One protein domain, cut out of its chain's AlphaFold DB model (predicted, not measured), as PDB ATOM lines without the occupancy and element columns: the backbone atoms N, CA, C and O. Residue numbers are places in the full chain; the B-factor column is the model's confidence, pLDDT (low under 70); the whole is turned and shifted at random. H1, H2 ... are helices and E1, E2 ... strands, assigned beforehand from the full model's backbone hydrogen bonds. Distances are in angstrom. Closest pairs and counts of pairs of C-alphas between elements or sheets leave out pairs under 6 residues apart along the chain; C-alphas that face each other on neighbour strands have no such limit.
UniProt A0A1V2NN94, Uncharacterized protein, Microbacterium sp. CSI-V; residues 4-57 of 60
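Overview. This is residues 4 to 57 of the 60 residues of an uncharacterized protein of Microbacterium sp. CSI-V (UniProt A0A1V2NN94). A long helix, H2, makes an open, bracket-like frame: the shorter helix H1 packs at a corner on its first turns, and beyond its other end a small two-stranded hairpin, E1 and E2, folds back to the same side as H1, with a gap between H1 and the hairpin. The tip of the hairpin, residues 48 to 53, and the far end of H2 with the start of its link, residues 36 to 41, stick out. The printed part has 54 residues, in the order H1, H2, E1, E2; the sheet E1 - E2 is antiparallel and the class is mostly helix. The whole is loose, with a radius of gyration of the C-alphas of 14.1 A and spans of 33 by 30 by 19 A.

Along the chain. Find C-alpha 4 at (51.062, 100.350, 46.056); from there H1, residues 4 to 15, runs 16.4 A. H2, residues 20 to 39, starts at C-alpha 20, (48.821, 88.708, 55.718), and runs 28.4 A. Look next for E1, residues 45 to 47, and E2, residues 54 to 56, which ends at C-alpha 56, (73.959, 102.476, 53.878).

Arrangement. H1, with residues 9 to 13 alone, touches residues 20 to 24 of H2; the closest C-alphas, those of Ala 13 and Ala 23, are 5.5 A apart. Their lines are only just about perpendicular, at 73 degrees. E1 and E2 form an antiparallel hairpin at 157 degrees, where you find N 46 and O 55 at 2.8 A and N 55 and O 46 at 2.9 A, within hydrogen-bond range. H1 is apart from both strands, and H2 is apart from E2. In H1 and H2 every O i to N i+4 pair is within hydrogen-bond range.

Size, cuts and confidence. The C-alphas farthest apart, those of Thr 21 and Ala 52, are 36.1 A apart. The printed part has no cut; the links H1 to H2 and H2 to E1 are tight, and E1 to E2 is short. The mean pLDDT of the printed part is 88.9; look at residues 51 to 52 for values under 70.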
ATOM      1  N   GLU A   4      49.669 100.795  46.145       86.31
ATOM      2  CA  GLU A   4      51.062 100.350  46.056       86.31
ATOM      3  C   GLU A   4      51.507  99.532  47.279       86.31
ATOM      4  O   GLU A   4      52.040  98.435  47.136       86.31
ATOM      5  N   THR A   5      51.207 100.002  48.495       87.06
ATOM      6  CA  THR A   5      51.522  99.272  49.737       87.06
ATOM      7  C   THR A   5      50.751  97.952  49.816       87.06
ATOM      8  O   THR A   5      51.242  96.977  50.382       87.06
ATOM      9  N   ALA A   6      49.534  97.904  49.262       88.38
ATOM     10  CA  ALA A   6      48.725  96.687  49.242       88.38
ATOM     11  C   ALA A   6      49.297  95.626  48.311       88.38
ATOM     12  O   ALA A   6      49.375  94.461  48.708       88.38
ATOM     13  N   GLU A   7      49.737  96.029  47.120       92.56
ATOM     14  CA  GLU A   7      50.405  95.120  46.195       92.56
ATOM     15  C   GLU A   7      51.742  94.645  46.776       92.56
ATOM     16  O   GLU A   7      51.970  93.441  46.851       92.56
ATOM     17  N   ALA A   8      52.558  95.550  47.327       91.25
ATOM     18  CA  ALA A   8      53.831  95.194  47.959       91.25
ATOM     19  C   ALA A   8      53.656  94.194  49.119       91.25
ATOM     20  O   ALA A   8      54.399  93.215  49.229       91.25
ATOM     21  N   LEU A   9      52.643  94.388  49.974       90.12
ATOM     22  CA  LEU A   9      52.341  93.451  51.060       90.12
ATOM     23  C   LEU A   9      51.889  92.085  50.526       90.12
ATOM     24  O   LEU A   9      52.279  91.050  51.068       90.12
ATOM     25  N   LYS A  10      51.065  92.076  49.475       92.00
ATOM     26  CA  LYS A  10      50.577  90.852  48.831       92.00
ATOM     27  C   LYS A  10      51.715  90.073  48.174       92.00
ATOM     28  O   LYS A  10      51.813  88.869  48.399       92.00
ATOM     29  N   GLU A  11      52.594  90.739  47.432       93.62
ATOM     30  CA  GLU A  11      53.788  90.135  46.832       93.62
ATOM     31  C   GLU A  11      54.731  89.568  47.901       93.62
ATOM     32  O   GLU A  11      55.192  88.425  47.805       93.62
ATOM     33  N   PHE A  12      54.966  90.326  48.975       91.31
ATOM     34  CA  PHE A  12      55.795  89.878  50.091       91.31
ATOM     35  C   PHE A  12      55.205  88.644  50.789       91.31
ATOM     36  O   PHE A  12      55.908  87.654  51.002       91.31
ATOM     37  N   ALA A  13      53.906  88.664  51.102       93.38
ATOM     38  CA  ALA A  13      53.221  87.534  51.722       93.38
ATOM     39  C   ALA A  13      53.228  86.291  50.813       93.38
ATOM     40  O   ALA A  13      53.546  85.196  51.281       93.38
ATOM     41  N   ALA A  14      52.953  86.465  49.515       93.75
ATOM     42  CA  ALA A  14      52.940  85.380  48.536       93.75
ATOM     43  C   ALA A  14      54.330  84.749  48.354       93.75
ATOM     44  O   ALA A  14      54.465  83.531  48.456       93.75
ATOM     45  N   SER A  15      55.378  85.560  48.169       94.06
ATOM     46  CA  SER A  15      56.752  85.063  47.975       94.06
ATOM     47  C   SER A  15      57.276  84.250  49.164       94.06
ATOM     48  O   SER A  15      58.106  83.353  49.004       94.06
ATOM     49  N   LYS A  16      56.775  84.535  50.372       91.31
ATOM     50  CA  LYS A  16      57.170  83.871  51.619       91.31
ATOM     51  C   LYS A  16      56.161  82.830  52.110       91.31
ATOM     52  O   LYS A  16      56.404  82.239  53.159       91.31
ATOM     53  N   HIS A  17      55.074  82.587  51.371       93.75
ATOM     54  CA  HIS A  17      53.981  81.685  51.760       93.75
ATOM     55  C   HIS A  17      53.416  82.003  53.160       93.75
ATOM     56  O   HIS A  17      53.172  81.112  53.974       93.75
ATOM     57  N   LEU A  18      53.246  83.292  53.464       93.25
ATOM     58  CA  LEU A  18      52.769  83.778  54.759       93.25
ATOM     59  C   LEU A  18      51.310  84.222  54.688       93.25
ATOM     60  O   LEU A  18      50.827  84.684  53.654       93.25
ATOM     61  N   SER A  19      50.620  84.166  55.828       94.81
ATOM     62  CA  SER A  19      49.376  84.918  55.991       94.81
ATOM     63  C   SER A  19      49.668  86.422  56.021       94.81
ATOM     64  O   SER A  19      50.746  86.847  56.442       94.81
ATOM     65  N   TYR A  20      48.689  87.248  55.642       90.44
ATOM     66  CA  TYR A  20      48.821  88.708  55.718       90.44
ATOM     67  C   TYR A  20      49.171  89.190  57.132       90.44
ATOM     68  O   TYR A  20      50.030  90.050  57.296       90.44
ATOM     69  N   THR A  21      48.558  88.604  58.164       93.69
ATOM     70  CA  THR A  21      48.852  88.940  59.565       93.69
ATOM     71  C   THR A  21      50.310  88.661  59.921       93.69
ATOM     72  O   THR A  21      50.944  89.464  60.601       93.69
ATOM     73  N   GLU A  22      50.857  87.539  59.452       95.06
ATOM     74  CA  GLU A  22      52.247  87.175  59.714       95.06
ATOM     75  C   GLU A  22      53.225  88.044  58.913       95.06
ATOM     76  O   GLU A  22      54.252  88.470  59.442       95.06
ATOM     77  N   ALA A  23      52.879  88.384  57.671       93.69
ATOM     78  CA  ALA A  23      53.636  89.335  56.866       93.69
ATOM     79  C   ALA A  23      53.736  90.709  57.556       93.69
ATOM     80  O   ALA A  23      54.836  91.245  57.695       93.69
ATOM     81  N   VAL A  24      52.618  91.235  58.072       93.12
ATOM     82  CA  VAL A  24      52.587  92.502  58.825       93.12
ATOM     83  C   VAL A  24      53.406  92.404  60.113       93.12
ATOM     84  O   VAL A  24      54.201  93.298  60.395       93.12
ATOM     85  N   ARG A  25      53.272  91.309  60.876       94.31
ATOM     86  CA  ARG A  25      54.056  91.093  62.104       94.31
ATOM     87  C   ARG A  25      55.558  91.183  61.829       94.31
ATOM     88  O   ARG A  25      56.273  91.861  62.562       94.31
ATOM     89  N   ARG A  26      56.031  90.527  60.765       93.19
ATOM     90  CA  ARG A  26      57.450  90.545  60.374       93.19
ATOM     91  C   ARG A  26      57.902  91.916  59.890       93.19
ATOM     92  O   ARG A  26      58.977  92.354  60.282       93.19
ATOM     93  N   ALA A  27      57.081  92.598  59.092       91.38
ATOM     94  CA  ALA A  27      57.381  93.953  58.636       91.38
ATOM     95  C   ALA A  27      57.570  94.915  59.823       91.38
ATOM     96  O   ALA A  27      58.559  95.641  59.869       91.38
ATOM     97  N   ILE A  28      56.680  94.857  60.823       93.38
ATOM     98  CA  ILE A  28      56.789  95.673  62.043       93.38
ATOM     99  C   ILE A  28      58.030  95.297  62.859       93.38
ATOM    100  O   ILE A  28      58.722  96.185  63.346       93.38
ATOM    101  N   ALA A  29      58.340  94.006  63.005       95.06
ATOM    102  CA  ALA A  29      59.525  93.569  63.745       95.06
ATOM    103  C   ALA A  29      60.829  94.089  63.114       95.06
ATOM    104  O   ALA A  29      61.713  94.547  63.833       95.06
ATOM    105  N   ILE A  30      60.928  94.066  61.781       93.12
ATOM    106  CA  ILE A  30      62.076  94.618  61.047       93.12
ATOM    107  C   ILE A  30      62.135  96.140  61.204       93.12
ATOM    108  O   ILE A  30      63.201  96.671  61.500       93.12
ATOM    109  N   ALA A  31      61.004  96.836  61.051       92.12
ATOM    110  CA  ALA A  31      60.944  98.285  61.232       92.12
ATOM    111  C   ALA A  31      61.392  98.696  62.642       92.12
ATOM    112  O   ALA A  31      62.218  99.590  62.782       92.12
ATOM    113  N   LYS A  32      60.916  97.985  63.674       94.69
ATOM    114  CA  LYS A  32      61.343  98.198  65.059       94.69
ATOM    115  C   LYS A  32      62.839  97.947  65.244       94.69
ATOM    116  O   LYS A  32      63.495  98.756  65.878       94.69
ATOM    117  N   TYR A  33      63.368  96.851  64.705       93.56
ATOM    118  CA  TYR A  33      64.797  96.557  64.805       93.56
ATOM    119  C   TYR A  33      65.644  97.692  64.222       93.56
ATOM    120  O   TYR A  33      66.571  98.156  64.872       93.56
ATOM    121  N   ILE A  34      65.301  98.179  63.026       92.88
ATOM    122  CA  ILE A  34      66.050  99.273  62.402       92.88
ATOM    123  C   ILE A  34      65.944 100.560  63.235       92.88
ATOM    124  O   ILE A  34      66.949 101.241  63.421       92.88
ATOM    125  N   ASP A  35      64.757 100.875  63.754       92.94
ATOM    126  CA  ASP A  35      64.545 102.039  64.621       92.94
ATOM    127  C   ASP A  35      65.371 101.949  65.916       92.94
ATOM    128  O   ASP A  35      66.044 102.907  66.290       92.94
ATOM    129  N   ASP A  36      65.398 100.780  66.562       94.88
ATOM    130  CA  ASP A  36      66.204 100.531  67.762       94.88
ATOM    131  C   ASP A  36      67.710 100.730  67.472       94.88
ATOM    132  O   ASP A  36      68.397 101.432  68.213       94.88
ATOM    133  N   GLU A  37      68.221 100.202  66.353       94.56
ATOM    134  CA  GLU A  37      69.624 100.381  65.946       94.56
ATOM    135  C   GLU A  37      69.984 101.860  65.723       94.56
ATOM    136  O   GLU A  37      71.029 102.324  66.187       94.56
ATOM    137  N   ILE A  38      69.111 102.613  65.045       91.19
ATOM    138  CA  ILE A  38      69.309 104.046  64.787       91.19
ATOM    139  C   ILE A  38      69.276 104.840  66.098       91.19
ATOM    140  O   ILE A  38      70.139 105.692  66.320       91.19
ATOM    141  N   ASN A  39      68.322 104.543  66.986       92.25
ATOM    142  CA  ASN A  39      68.188 105.203  68.289       92.25
ATOM    143  C   ASN A  39      69.398 104.953  69.204       92.25
ATOM    144  O   ASN A  39      69.743 105.800  70.027       92.25
ATOM    145  N   GLU A  40      70.086 103.826  69.029       94.94
ATOM    146  CA  GLU A  40      71.347 103.516  69.710       94.94
ATOM    147  C   GLU A  40      72.586 104.120  69.011       94.94
ATOM    148  O   GLU A  40      73.724 103.856  69.407       94.94
ATOM    149  N   GLY A  41      72.386 104.949  67.979       91.44
ATOM    150  CA  GLY A  41      73.445 105.636  67.237       91.44
ATOM    151  C   GLY A  41      74.207 104.741  66.257       91.44
ATOM    152  O   GLY A  41      75.284 105.125  65.789       91.44
ATOM    153  N   ARG A  42      73.686 103.544  65.952       90.38
ATOM    154  CA  ARG A  42      74.278 102.631  64.968       90.38
ATOM    155  C   ARG A  42      73.790 102.949  63.557       90.38
ATOM    156  O   ARG A  42      72.791 103.627  63.340       90.38
ATOM    157  N   LYS A  43      74.538 102.443  62.575       87.38
ATOM    158  CA  LYS A  43      74.205 102.526  61.152       87.38
ATOM    159  C   LYS A  43      73.773 101.156  60.654       87.38
ATOM    160  O   LYS A  43      74.494 100.181  60.854       87.38
ATOM    161  N   VAL A  44      72.649 101.099  59.947       88.56
ATOM    162  CA  VAL A  44      72.210  99.884  59.256       88.56
ATOM    163  C   VAL A  44      72.751  99.901  57.829       88.56
ATOM    164  O   VAL A  44      72.570 100.870  57.091       88.56
ATOM    165  N   GLN A  45      73.440  98.832  57.435       88.12
ATOM    166  CA  GLN A  45      74.046  98.700  56.113       88.12
ATOM    167  C   GLN A  45      73.681  97.350  55.495       88.12
ATOM    168  O   GLN A  45      73.568  96.341  56.186       88.12
ATOM    169  N   THR A  46      73.517  97.339  54.177       85.38
ATOM    170  CA  THR A  46      73.437  96.109  53.386       85.38
ATOM    171  C   THR A  46      74.788  95.856  52.728       85.38
ATOM    172  O   THR A  46      75.441  96.786  52.252       85.38
ATOM    173  N   VAL A  47      75.214  94.597  52.737       84.25
ATOM    174  CA  VAL A  47      76.486  94.150  52.166       84.25
ATOM    175  C   VAL A  47      76.173  93.112  51.102       84.25
ATOM    176  O   VAL A  47      75.445  92.155  51.371       84.25
ATOM    177  N   ASP A  48      76.705  93.310  49.903       83.56
ATOM    178  CA  ASP A  48      76.723  92.278  48.874       83.56
ATOM    179  C   ASP A  48      77.966  91.392  49.118       83.56
ATOM    180  O   ASP A  48      79.079  91.904  49.215       83.56
ATOM    181  N   PRO A  49      77.828  90.072  49.317       76.06
ATOM    182  CA  PRO A  49      78.987  89.208  49.532       76.06
ATOM    183  C   PRO A  49      79.836  89.011  48.261       76.06
ATOM    184  O   PRO A  49      81.015  88.683  48.371       76.06
ATOM    185  N   GLU A  50      79.261  89.215  47.071       80.94
ATOM    186  CA  GLU A  50      79.921  89.032  45.767       80.94
ATOM    187  C   GLU A  50      80.509  90.347  45.227       80.94
ATOM    188  O   GLU A  50      81.424  90.347  44.399       80.94
ATOM    189  N   ARG A  51      79.999  91.491  45.697       63.41
ATOM    190  CA  ARG A  51      80.513  92.829  45.382       63.41
ATOM    191  C   ARG A  51      80.883  93.522  46.679       63.41
ATOM    192  O   ARG A  51      80.019  93.730  47.508       63.41
ATOM    193  N   ALA A  52      82.125  93.975  46.833       68.38
ATOM    194  CA  ALA A  52      82.598  94.677  48.037       68.38
ATOM    195  C   ALA A  52      81.916  96.047  48.314       68.38
ATOM    196  O   ALA A  52      82.441  96.865  49.069       68.38
ATOM    197  N   ASP A  53      80.759  96.311  47.709       73.94
ATOM    198  CA  ASP A  53      79.983  97.532  47.835       73.94
ATOM    199  C   ASP A  53      79.115  97.470  49.101       73.94
ATOM    200  O   ASP A  53      78.156  96.701  49.201       73.94
ATOM    201  N   ILE A  54      79.430  98.329  50.070       76.06
ATOM    202  CA  ILE A  54      78.605  98.548  51.261       76.06
ATOM    203  C   ILE A  54      77.587  99.647  50.939       76.06
ATOM    204  O   ILE A  54      77.967 100.753  50.550       76.06
ATOM    205  N   ARG A  55      76.290  99.369  51.118       79.88
ATOM    206  CA  ARG A  55      75.215 100.362  50.943       79.88
ATOM    207  C   ARG A  55      74.584 100.702  52.287       79.88
ATOM    208  O   ARG A  55      74.067  99.819  52.967       79.88
ATOM    209  N   GLU A  56      74.606 101.978  52.658       78.12
ATOM    210  CA  GLU A  56      73.959 102.476  53.878       78.12
ATOM    211  C   GLU A  56      72.448 102.621  53.667       78.12
ATOM    212  O   GLU A  56      71.999 103.140  52.642       78.12
ATOM    213  N   LEU A  57      71.663 102.130  54.627       78.81
ATOM    214  CA  LEU A  57      70.211 102.242  54.612       78.81
ATOM    215  C   LEU A  57      69.816 103.567  55.277       78.81
ATOM    216  O   LEU A  57      69.919 103.708  56.492       78.81
TER     217      LEU A  57